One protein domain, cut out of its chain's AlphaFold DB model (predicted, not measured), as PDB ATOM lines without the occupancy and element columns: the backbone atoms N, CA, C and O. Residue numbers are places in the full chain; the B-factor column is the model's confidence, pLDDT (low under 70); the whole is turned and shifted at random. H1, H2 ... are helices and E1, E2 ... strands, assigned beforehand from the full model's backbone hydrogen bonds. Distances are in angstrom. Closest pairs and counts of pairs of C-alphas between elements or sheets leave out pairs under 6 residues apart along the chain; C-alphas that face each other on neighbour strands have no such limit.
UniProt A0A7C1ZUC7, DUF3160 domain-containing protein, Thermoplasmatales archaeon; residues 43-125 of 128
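What this domain is: This is residues 43 to 125 of the 128 residues of the protein "DUF3160 domain-containing protein" of Thermoplasmatales archaeon (UniProt A0A7C1ZUC7). A small, strongly twisted three-stranded sheet of E1, E2 and E5 has a long hairpin, E3 and E4, reaching away from one end of it as an arm, with sheet and arm following one another along the longest axis. H1 packs on the sheet near E1 and E2, and the short H2 lies beyond the edge strand E5 without packing on the sheet. The printed part has 83 residues, with five named strands followed by two named helices, in the order E1, E2, E3, E4, E5, H1, H2; the class is mixed, helices and strands. Both sheets, E1 - E2 - E5 and E3 - E4, are antiparallel. The whole is loose, with a radius of gyration of the C-alphas of 17.0 A, and spans 58 by 25 by 18 A.

How they stand to each other: In the larger sheet E2, residues 58 to 64, is the inner strand, with E1, residues 47 to 53, and E5, residues 91 to 97, as edge strands. E1 and E2 form a hairpin, antiparallel at 158 degrees, with N 50 and O 60 within hydrogen-bond range at 3.0 A. E2 and E5 are antiparallel at 155 degrees, with N 61 and O 94 at 2.9 A. E4, residues 81 to 88, runs on into E5 across a break of 2 residues, at 29 degrees. E4 forms a hairpin with E3, residues 68 to 75, antiparallel at 156 degrees, with N 72 and O 84 at 2.9 A. H1, residues 104 to 113, is on the larger sheet, in two layers, a helix on one face of a sheet; the closest C-alphas of E1 and H1 are those of Val 47 and Asp 104, 5.7 A apart. H2, residues 120 to 124, is not on that sheet; it is apart from E5, but only just, with the closest C-alphas 8.2 A apart. In H1 every O i to N i+4 pair is within hydrogen-bond range; in H2 it is 0 of 1, beside 2 of 2 O i to N i+3 pairs.

Where its parts are: E2 and E5 each measure 19.4 A from first to last C-alpha, and E1 measures 17.4 A from C-alpha 47 at (173.585, 217.787, 149.259). E3 measures 22.8 A, ending with C-alpha 75 at (150.679, 236.302, 128.453), and E4 21.1 A. H1 measures 14.4 A and H2 8.1 A, ending with C-alpha 124 at (171.130, 233.506, 132.287).

The domain as a whole: The two C-alphas farthest apart are those of Asn 55 and Asp 78, 58.5 A. The printed part has no cut, and no link is long. The mean pLDDT of the printed part is 95.0, and no printed residue is under 70.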
ATOM      1  N   GLU A  43     163.422 220.145 155.153       86.69
ATOM      2  CA  GLU A  43     164.540 221.012 154.807       86.69
ATOM      3  C   GLU A  43     164.883 220.823 153.331       86.69
ATOM      4  O   GLU A  43     165.038 219.706 152.849       86.69
ATOM      5  N   THR A  44     164.961 221.932 152.603       90.50
ATOM      6  CA  THR A  44     165.286 221.931 151.171       90.50
ATOM      7  C   THR A  44     166.788 221.985 150.929       90.50
ATOM      8  O   THR A  44     167.228 221.747 149.814       90.50
ATOM      9  N   THR A  45     167.571 222.316 151.958       95.62
ATOM     10  CA  THR A  45     169.025 222.464 151.882       95.62
ATOM     11  C   THR A  45     169.705 221.103 151.997       95.62
ATOM     12  O   THR A  45     170.149 220.725 153.085       95.62
ATOM     13  N   VAL A  46     169.731 220.361 150.895       96.38
ATOM     14  CA  VAL A  46     170.289 219.004 150.812       96.38
ATOM     15  C   VAL A  46     171.483 218.959 149.867       96.38
ATOM     16  O   VAL A  46     171.573 219.781 148.951       96.38
ATOM     17  N   VAL A  47     172.384 218.002 150.079       97.94
ATOM     18  CA  VAL A  47     173.585 217.787 149.259       97.94
ATOM     19  C   VAL A  47     173.795 216.306 148.948       97.94
ATOM     20  O   VAL A  47     173.453 215.435 149.749       97.94
ATOM     21  N   ALA A  48     174.367 216.010 147.782       97.69
ATOM     22  CA  ALA A  48     174.738 214.658 147.394       97.69
ATOM     23  C   ALA A  48     176.052 214.610 146.598       97.69
ATOM     24  O   ALA A  48     176.213 215.323 145.607       97.69
ATOM     25  N   ASP A  49     176.919 213.659 146.962       96.75
ATOM     26  CA  ASP A  49     178.043 213.220 146.129       96.75
ATOM     27  C   ASP A  49     177.489 212.382 144.968       96.75
ATOM     28  O   ASP A  49     176.992 211.268 145.169       96.75
ATOM     29  N   VAL A  50     177.577 212.918 143.752       97.50
ATOM     30  CA  VAL A  50     177.095 212.264 142.524       97.50
ATOM     31  C   VAL A  50     178.218 211.599 141.726       97.50
ATOM     32  O   VAL A  50     177.958 210.772 140.846       97.50
ATOM     33  N   HIS A  51     179.482 211.931 142.006       97.44
ATOM     34  CA  HIS A  51     180.629 211.383 141.291       97.44
ATOM     35  C   HIS A  51     181.924 211.473 142.101       97.44
ATOM     36  O   HIS A  51     182.285 212.518 142.628       97.44
ATOM     37  N   THR A  52     182.721 210.402 142.080       96.38
ATOM     38  CA  THR A  52     184.034 210.344 142.738       96.38
ATOM     39  C   THR A  52     185.176 210.243 141.716       96.38
ATOM     40  O   THR A  52     185.277 209.254 140.990       96.38
ATOM     41  N   ASP A  53     186.106 211.203 141.748       96.62
ATOM     42  CA  ASP A  53     187.357 211.196 140.979       96.62
ATOM     43  C   ASP A  53     188.542 210.760 141.860       96.62
ATOM     44  O   ASP A  53     189.070 211.500 142.699       96.62
ATOM     45  N   GLN A  54     189.004 209.528 141.637       96.25
ATOM     46  CA  GLN A  54     190.113 208.932 142.383       96.25
ATOM     47  C   GLN A  54     191.491 209.499 142.030       96.25
ATOM     48  O   GLN A  54     192.412 209.335 142.838       96.25
ATOM     49  N   ASN A  55     191.651 210.146 140.874       97.06
ATOM     50  CA  ASN A  55     192.932 210.697 140.438       97.06
ATOM     51  C   ASN A  55     193.208 212.023 141.142       97.06
ATOM     52  O   ASN A  55     194.298 212.232 141.669       97.06
ATOM     53  N   THR A  56     192.201 212.898 141.201       96.94
ATOM     54  CA  THR A  56     192.327 214.206 141.862       96.94
ATOM     55  C   THR A  56     191.930 214.189 143.336       96.94
ATOM     56  O   THR A  56     192.120 215.190 144.024       96.94
ATOM     57  N   LYS A  57     191.419 213.054 143.839       97.69
ATOM     58  CA  LYS A  57     190.911 212.889 145.213       97.69
ATOM     59  C   LYS A  57     189.809 213.900 145.545       97.69
ATOM     60  O   LYS A  57     189.773 214.456 146.645       97.69
ATOM     61  N   LYS A  58     188.893 214.105 144.596       98.00
ATOM     62  CA  LYS A  58     187.720 214.978 144.732       98.00
ATOM     63  C   LYS A  58     186.426 214.218 144.440       98.00
ATOM     64  O   LYS A  58     186.442 213.227 143.712       98.00
ATOM     65  N   CYS A  59     185.323 214.691 144.998       97.62
ATOM     66  CA  CYS A  59     183.963 214.351 144.590       97.62
ATOM     67  C   CYS A  59     183.312 215.539 143.866       97.62
ATOM     68  O   CYS A  59     183.787 216.674 143.971       97.62
ATOM     69  N   LEU A  60     182.264 215.261 143.096       97.94
ATOM     70  CA  LEU A  60     181.321 216.248 142.586       97.94
ATOM     71  C   LEU A  60     180.111 216.242 143.515       97.94
ATOM     72  O   LEU A  60     179.453 215.211 143.650       97.94
ATOM     73  N   GLU A  61     179.857 217.376 144.152       98.31
ATOM     74  CA  GLU A  61     178.690 217.596 144.996       98.31
ATOM     75  C   GLU A  61     177.647 218.368 144.184       98.31
ATOM     76  O   GLU A  61     177.964 219.396 143.577       98.31
ATOM     77  N   GLU A  62     176.408 217.884 144.195       98.25
ATOM     78  CA  GLU A  62     175.233 218.629 143.747       98.25
ATOM     79  C   GLU A  62     174.357 218.944 144.956       98.25
ATOM     80  O   GLU A  62     174.105 218.081 145.801       98.25
ATOM     81  N   ALA A  63     173.906 220.192 145.066       97.81
ATOM     82  CA  ALA A  63     173.205 220.651 146.253       97.81
ATOM     83  C   ALA A  63     172.115 221.677 145.947       97.81
ATOM     84  O   ALA A  63     172.136 222.383 144.935       97.81
ATOM     85  N   VAL A  64     171.175 221.783 146.883       97.31
ATOM     86  CA  VAL A  64     170.159 222.834 146.915       97.31
ATOM     87  C   VAL A  64     170.442 223.760 148.093       97.31
ATOM     88  O   VAL A  64     170.682 223.294 149.205       97.31
ATOM     89  N   GLY A  65     170.432 225.071 147.867       96.06
ATOM     90  CA  GLY A  65     170.567 226.075 148.921       96.06
ATOM     91  C   GLY A  65     169.224 226.544 149.487       96.06
ATOM     92  O   GLY A  65     168.212 225.838 149.465       96.06
ATOM     93  N   TYR A  66     169.207 227.769 150.013       93.88
ATOM     94  CA  TYR A  66     167.961 228.435 150.399       93.88
ATOM     95  C   TYR A  66     167.134 228.793 149.161       93.88
ATOM     96  O   TYR A  66     167.692 229.111 148.115       93.88
ATOM     97  N   VAL A  67     165.808 228.712 149.264       94.00
ATOM     98  CA  VAL A  67     164.918 228.963 148.122       94.00
ATOM     99  C   VAL A  67     165.053 230.399 147.613       94.00
ATOM    100  O   VAL A  67     165.065 231.341 148.403       94.00
ATOM    101  N   ASP A  68     165.107 230.548 146.293       93.62
ATOM    102  CA  ASP A  68     165.034 231.847 145.630       93.62
ATOM    103  C   ASP A  68     163.577 232.157 145.258       93.62
ATOM    104  O   ASP A  68     162.728 231.263 145.191       93.62
ATOM    105  N   LEU A  69     163.281 233.426 144.975       94.56
ATOM    106  CA  LEU A  69     162.008 233.832 144.384       94.56
ATOM    107  C   LEU A  69     162.152 233.890 142.860       94.56
ATOM    108  O   LEU A  69     162.927 234.690 142.344       94.56
ATOM    109  N   MET A  70     161.367 233.092 142.138       94.88
ATOM    110  CA  MET A  70     161.253 233.205 140.686       94.88
ATOM    111  C   MET A  70     160.061 234.081 140.319       94.88
ATOM    112  O   MET A  70     158.963 233.910 140.854       94.88
ATOM    113  N   LEU A  71     160.282 234.981 139.361       95.38
ATOM    114  CA  LEU A  71     159.243 235.757 138.698       95.38
ATOM    115  C   LEU A  71     159.147 235.305 137.239       95.38
ATOM    116  O   LEU A  71     160.145 235.316 136.521       95.38
ATOM    117  N   VAL A  72     157.952 234.926 136.795       92.81
ATOM    118  CA  VAL A  72     157.684 234.522 135.410       92.81
ATOM    119  C   VAL A  72     156.601 235.421 134.845       92.81
ATOM    120  O   VAL A  72     155.450 235.351 135.272       92.81
ATOM    121  N   ALA A  73     156.961 236.262 133.879       93.56
ATOM    122  CA  ALA A  73     155.990 237.014 133.097       93.56
ATOM    123  C   ALA A  73     155.458 236.134 131.959       93.56
ATOM    124  O   ALA A  73     156.236 235.596 131.172       93.56
ATOM    125  N   TYR A  74     154.140 235.991 131.863       90.38
ATOM    126  CA  TYR A  74     153.479 235.229 130.807       90.38
ATOM    127  C   TYR A  74     152.211 235.939 130.338       90.38
ATOM    128  O   TYR A  74     151.604 236.723 131.068       90.38
ATOM    129  N   MET A  75     151.838 235.688 129.088       90.56
ATOM    130  CA  MET A  75     150.679 236.302 128.453       90.56
ATOM    131  C   MET A  75     149.463 235.386 128.574       90.56
ATOM    132  O   MET A  75     149.585 234.168 128.451       90.56
ATOM    133  N   LEU A  76     148.303 235.979 128.826       89.56
ATOM    134  CA  LEU A  76     147.012 235.309 128.823       89.56
ATOM    135  C   LEU A  76     146.375 235.305 127.420       89.56
ATOM    136  O   LEU A  76     146.802 236.064 126.548       89.56
ATOM    137  N   PRO A  77     145.310 234.511 127.199       89.56
ATOM    138  CA  PRO A  77     144.584 234.493 125.926       89.56
ATOM    139  C   PRO A  77     143.973 235.843 125.520       89.56
ATOM    140  O   PRO A  77     143.681 236.043 124.347       89.56
ATOM    141  N   ASP A  78     143.785 236.755 126.477       91.00
ATOM    142  CA  ASP A  78     143.242 238.105 126.290       91.00
ATOM    143  C   ASP A  78     144.330 239.198 126.203       91.00
ATOM    144  O   ASP A  78     144.063 240.366 126.488       91.00
ATOM    145  N   ASP A  79     145.559 238.814 125.842       91.12
ATOM    146  CA  ASP A  79     146.744 239.671 125.671       91.12
ATOM    147  C   ASP A  79     147.241 240.386 126.943       91.12
ATOM    148  O   ASP A  79     148.183 241.186 126.900       91.12
ATOM    149  N   ARG A  80     146.673 240.088 128.117       92.75
ATOM    150  CA  ARG A  80     147.201 240.606 129.386       92.75
ATOM    151  C   ARG A  80     148.483 239.880 129.777       92.75
ATOM    152  O   ARG A  80     148.555 238.655 129.731       92.75
ATOM    153  N   ILE A  81     149.468 240.637 130.254       93.31
ATOM    154  CA  ILE A  81     150.668 240.081 130.884       93.31
ATOM    155  C   ILE A  81     150.397 239.905 132.378       93.31
ATOM    156  O   ILE A  81     150.062 240.865 133.074       93.31
ATOM    157  N   LEU A  82     150.568 238.684 132.872       91.38
ATOM    158  CA  LEU A  82     150.593 238.361 134.291       91.38
ATOM    159  C   LEU A  82     152.005 237.985 134.730       91.38
ATOM    160  O   LEU A  82     152.810 237.501 133.937       91.38
ATOM    161  N   VAL A  83     152.287 238.193 136.015       94.38
ATOM    162  CA  VAL A  83     153.530 237.754 136.649       94.38
ATOM    163  C   VAL A  83     153.195 236.706 137.698       94.38
ATOM    164  O   VAL A  83     152.540 237.002 138.697       94.38
ATOM    165  N   GLY A  84     153.646 235.476 137.465       91.38
ATOM    166  CA  GLY A  84     153.678 234.426 138.473       91.38
ATOM    167  C   GLY A  84     154.896 234.610 139.372       91.38
ATOM    168  O   GLY A  84     155.986 234.883 138.876       91.38
ATOM    169  N   ALA A  85     154.710 234.464 140.682       94.38
ATOM    170  CA  ALA A  85     155.778 234.559 141.670       94.38
ATOM    171  C   ALA A  85     155.740 233.336 142.589       94.38
ATOM    172  O   ALA A  85     154.677 232.986 143.107       94.38
ATOM    173  N   GLY A  86     156.882 232.687 142.802       92.75
ATOM    174  CA  GLY A  86     156.940 231.503 143.653       92.75
ATOM    175  C   GLY A  86     158.358 231.067 144.018       92.75
ATOM    176  O   GLY A  86     159.315 231.475 143.359       92.75
ATOM    177  N   PRO A  87     158.501 230.255 145.081       93.38
ATOM    178  CA  PRO A  87     159.797 229.754 145.508       93.38
ATOM    179  C   PRO A  87     160.345 228.731 144.507       93.38
ATOM    180  O   PRO A  87     159.611 227.860 144.034       93.38
ATOM    181  N   VAL A  88     161.643 228.797 144.236       94.31
ATOM    182  CA  VAL A  88     162.388 227.811 143.442       94.31
ATOM    183  C   VAL A  88     163.656 227.386 144.173       94.31
ATOM    184  O   VAL A  88     164.162 228.095 145.043       94.31
ATOM    185  N   PHE A  89     164.169 226.204 143.844       95.56
ATOM    186  CA  PHE A  89     165.417 225.716 144.422       95.56
ATOM    187  C   PHE A  89     166.622 226.447 143.836       95.56
ATOM    188  O   PHE A  89     166.727 226.610 142.621       95.56
ATOM    189  N   SER A  90     167.549 226.835 144.709       94.88
ATOM    190  CA  SER A  90     168.845 227.369 144.313       94.88
ATOM    191  C   SER A  90     169.832 226.234 144.087       94.88
ATOM    192  O   SER A  90     170.158 225.494 145.012       94.88
ATOM    193  N   TYR A  91     170.300 226.081 142.853       96.31
ATOM    194  CA  TYR A  91     171.161 224.968 142.467       96.31
ATOM    195  C   TYR A  91     172.651 225.282 142.648       96.31
ATOM    196  O   TYR A  91     173.116 226.361 142.274       96.31
ATOM    197  N   TYR A  92     173.391 224.304 143.171       97.56
ATOM    198  CA  TYR A  92     174.839 224.325 143.340       97.56
ATOM    199  C   TYR A  92     175.442 223.038 142.772       97.56
ATOM    200  O   TYR A  92     174.937 221.949 143.029       97.56
ATOM    201  N   GLU A  93     176.554 223.170 142.052       97.50
ATOM    202  CA  GLU A  93     177.365 222.051 141.563       97.50
ATOM    203  C   GLU A  93     178.837 222.446 141.698       97.50
ATOM    204  O   GLU A  93     179.269 223.457 141.138       97.50
ATOM    205  N   PHE A  94     179.612 221.691 142.476       97.50
ATOM    206  CA  PHE A  94     181.009 222.029 142.743       97.50
ATOM    207  C   PHE A  94     181.848 220.804 143.108       97.50
ATOM    208  O   PHE A  94     181.358 219.781 143.578       97.50
ATOM    209  N   LYS A  95     183.164 220.905 142.890       97.50
ATOM    210  CA  LYS A  95     184.108 219.856 143.294       97.50
ATOM    211  C   LYS A  95     184.526 220.049 144.746       97.50
ATOM    212  O   LYS A  95     185.015 221.123 145.090       97.50
ATOM    213  N   HIS A  96     184.470 218.989 145.545       97.19
ATOM    214  CA  HIS A  96     184.823 219.003 146.969       97.19
ATOM    215  C   HIS A  96     185.874 217.925 147.304       97.19
ATOM    216  O   HIS A  96     186.016 216.957 146.550       97.19
ATOM    217  N   PRO A  97     186.704 218.064 148.356       97.50
ATOM    218  CA  PRO A  97     187.668 217.031 148.726       97.50
ATOM    219  C   PRO A  97     187.000 215.707 149.117       97.50
ATOM    220  O   PRO A  97     186.138 215.657 149.986       97.50
ATOM    221  N   LEU A  98     187.487 214.597 148.555       96.19
ATOM    222  CA  LEU A  98     186.912 213.259 148.753       96.19
ATOM    223  C   LEU A  98     186.893 212.795 150.222       96.19
ATOM    224  O   LEU A  98     186.056 211.990 150.619       96.19
ATOM    225  N   HIS A  99     187.853 213.260 151.021       96.19
ATOM    226  CA  HIS A  99     187.955 212.916 152.441       96.19
ATOM    227  C   HIS A  99     187.008 213.740 153.329       96.19
ATOM    228  O   HIS A  99     186.906 213.454 154.519       96.19
ATOM    229  N   ASP A 100     186.328 214.737 152.759       96.06
ATOM    230  CA  ASP A 100     185.407 215.638 153.447       96.06
ATOM    231  C   ASP A 100     184.039 215.692 152.751       96.06
ATOM    232  O   ASP A 100     183.418 216.743 152.679       96.06
ATOM    233  N   ARG A 101     183.546 214.553 152.242       96.50
ATOM    234  CA  ARG A 101     182.184 214.464 151.684       96.50
ATOM    235  C   ARG A 101     181.161 215.113 152.613       96.50
ATOM    236  O   ARG A 101     181.200 214.908 153.836       96.50
ATOM    237  N   LEU A 102     180.269 215.899 152.024       97.44
ATOM    238  CA  LEU A 102     179.348 216.719 152.792       97.44
ATOM    239  C   LEU A 102     178.175 215.893 153.327       97.44
ATOM    240  O   LEU A 102     177.702 214.944 152.708       97.44
ATOM    241  N   THR A 103     177.719 216.276 154.516       96.75
ATOM    242  CA  THR A 103     176.379 215.946 155.011       96.75
ATOM    243  C   THR A 103     175.513 217.194 154.895       96.75
ATOM    244  O   THR A 103     176.051 218.301 154.806       96.75
ATOM    245  N   ASP A 104     174.191 217.048 154.968       96.38
ATOM    246  CA  ASP A 104     173.274 218.195 154.928       96.38
ATOM    247  C   ASP A 104     173.588 219.229 156.027       96.38
ATOM    248  O   ASP A 104     173.473 220.434 155.810       96.38
ATOM    249  N   GLU A 105     174.052 218.794 157.204       95.25
ATOM    250  CA  GLU A 105     174.494 219.686 158.285       95.25
ATOM    251  C   GLU A 105     175.719 220.512 157.880       95.25
ATOM    252  O   GLU A 105     175.684 221.737 157.986       95.25
ATOM    253  N   LYS A 106     176.771 219.863 157.362       96.50
ATOM    254  CA  LYS A 106     177.973 220.567 156.885       96.50
ATOM    255  C   LYS A 106     177.655 221.496 155.718       96.50
ATOM    256  O   LYS A 106     178.241 222.570 155.613       96.50
ATOM    257  N   TRP A 107     176.735 221.089 154.847       97.19
ATOM    258  CA  TRP A 107     176.282 221.909 153.733       97.19
ATOM    259  C   TRP A 107     175.578 223.179 154.213       97.19
ATOM    260  O   TRP A 107     175.902 224.271 153.748       97.19
ATOM    261  N   ARG A 108     174.687 223.078 155.204       95.81
ATOM    262  CA  ARG A 108     174.052 224.251 155.823       95.81
ATOM    263  C   ARG A 108     175.063 225.198 156.464       95.81
ATOM    264  O   ARG A 108     174.950 226.407 156.281       95.81
ATOM    265  N   ASP A 109     176.066 224.672 157.159       96.12
ATOM    266  CA  ASP A 109     177.128 225.504 157.736       96.12
ATOM    267  C   ASP A 109     177.954 226.206 156.643       96.12
ATOM    268  O   ASP A 109     178.304 227.385 156.765       96.12
ATOM    269  N   MET A 110     178.226 225.509 155.535       96.69
ATOM    270  CA  MET A 110     178.926 226.063 154.377       96.69
ATOM    271  C   MET A 110     178.114 227.171 153.693       96.69
ATOM    272  O   MET A 110     178.679 228.220 153.388       96.69
ATOM    273  N   LEU A 111     176.797 226.995 153.532       96.69
ATOM    274  CA  LEU A 111     175.890 228.014 152.988       96.69
ATOM    275  C   LEU A 111     175.925 229.331 153.777       96.69
ATOM    276  O   LEU A 111     175.788 230.397 153.182       96.69
ATOM    277  N   LEU A 112     176.103 229.269 155.099       94.62
ATOM    278  CA  LEU A 112     176.120 230.447 155.976       94.62
ATOM    279  C   LEU A 112     177.477 231.155 156.042       94.62
ATOM    280  O   LEU A 112     177.538 232.319 156.435       94.62
ATOM    281  N   SER A 113     178.564 230.452 155.726       93.81
ATOM    282  CA  SER A 113     179.930 230.934 155.959       93.81
ATOM    283  C   SER A 113     180.675 231.264 154.672       93.81
ATOM    284  O   SER A 113     181.260 232.339 154.562       93.81
ATOM    285  N   ASN A 114     180.672 230.346 153.709       93.19
ATOM    286  CA  ASN A 114     181.395 230.472 152.452       93.19
ATOM    287  C   ASN A 114     180.752 229.560 151.402       93.19
ATOM    288  O   ASN A 114     181.298 228.509 151.053       93.19
ATOM    289  N   SER A 115     179.557 229.939 150.946       94.12
ATOM    290  CA  SER A 115     178.832 229.177 149.934       94.12
ATOM    291  C   SER A 115     179.634 229.133 148.626       94.12
ATOM    292  O   SER A 115     180.118 230.185 148.196       94.12
ATOM    293  N   PRO A 116     179.741 227.975 147.954       95.88
ATOM    294  CA  PRO A 116     180.341 227.886 146.628       95.88
ATOM    295  C   PRO A 116     179.624 228.784 145.618       95.88
ATOM    296  O   PRO A 116     178.432 229.064 145.755       95.88
ATOM    297  N   GLU A 117     180.335 229.195 144.571       95.38
ATOM    298  CA  GLU A 117     179.701 229.867 143.440       95.38
ATOM    299  C   GLU A 117     178.706 228.925 142.754       95.38
ATOM    300  O   GLU A 117     178.961 227.729 142.584       95.38
ATOM    301  N   ARG A 118     177.560 229.475 142.350       95.12
ATOM    302  CA  ARG A 118     176.590 228.729 141.550       95.12
ATOM    303  C   ARG A 118     177.126 228.554 140.123       95.12
ATOM    304  O   ARG A 118     177.892 229.398 139.650       95.12
ATOM    305  N   PRO A 119     176.714 227.498 139.403       94.81
ATOM    306  CA  PRO A 119     177.154 227.286 138.031       94.81
ATOM    307  C   PRO A 119     176.863 228.496 137.142       94.81
ATOM    308  O   PRO A 119     175.761 229.040 137.166       94.81
ATOM    309  N   GLY A 120     177.824 228.890 136.304       94.69
ATOM    310  CA  GLY A 120     177.721 230.133 135.527       94.69
ATOM    311  C   GLY A 120     176.498 230.222 134.602       94.69
ATOM    312  O   GLY A 120     176.029 231.315 134.303       94.69
ATOM    313  N   TRP A 121     175.928 229.087 134.186       94.50
ATOM    314  CA  TRP A 121     174.712 229.061 133.366       94.50
ATOM    315  C   TRP A 121     173.468 229.587 134.102       94.50
ATOM    316  O   TRP A 121     172.527 230.048 133.453       94.50
ATOM    317  N   VAL A 122     173.467 229.589 135.438       93.38
ATOM    318  CA  VAL A 122     172.386 230.152 136.264       93.38
ATOM    319  C   VAL A 122     172.260 231.668 136.063       93.38
ATOM    320  O   VAL A 122     171.156 232.213 136.103       93.38
ATOM    321  N   GLY A 123     173.361 232.348 135.726       92.44
ATOM    322  CA  GLY A 123     173.367 233.784 135.423       92.44
ATOM    323  C   GLY A 123     172.550 234.179 134.186       92.44
ATOM    324  O   GLY A 123     172.368 235.361 133.925       92.44
ATOM    325  N   THR A 124     172.034 233.215 133.414       93.06
ATOM    326  CA  THR A 124     171.130 233.506 132.287       93.06
ATOM    327  C   THR A 124     169.703 233.860 132.715       93.06
ATOM    328  O   THR A 124     168.963 234.430 131.915       93.06
ATOM    329  N   PHE A 125     169.311 233.540 133.952       90.25
ATOM    330  CA  PHE A 125     167.952 233.769 134.459       90.25
ATOM    331  C   PHE A 125     167.887 234.281 135.905       90.25
ATOM    332  O   PHE A 125     166.815 234.697 136.341       90.25
TER     333      PHE A 125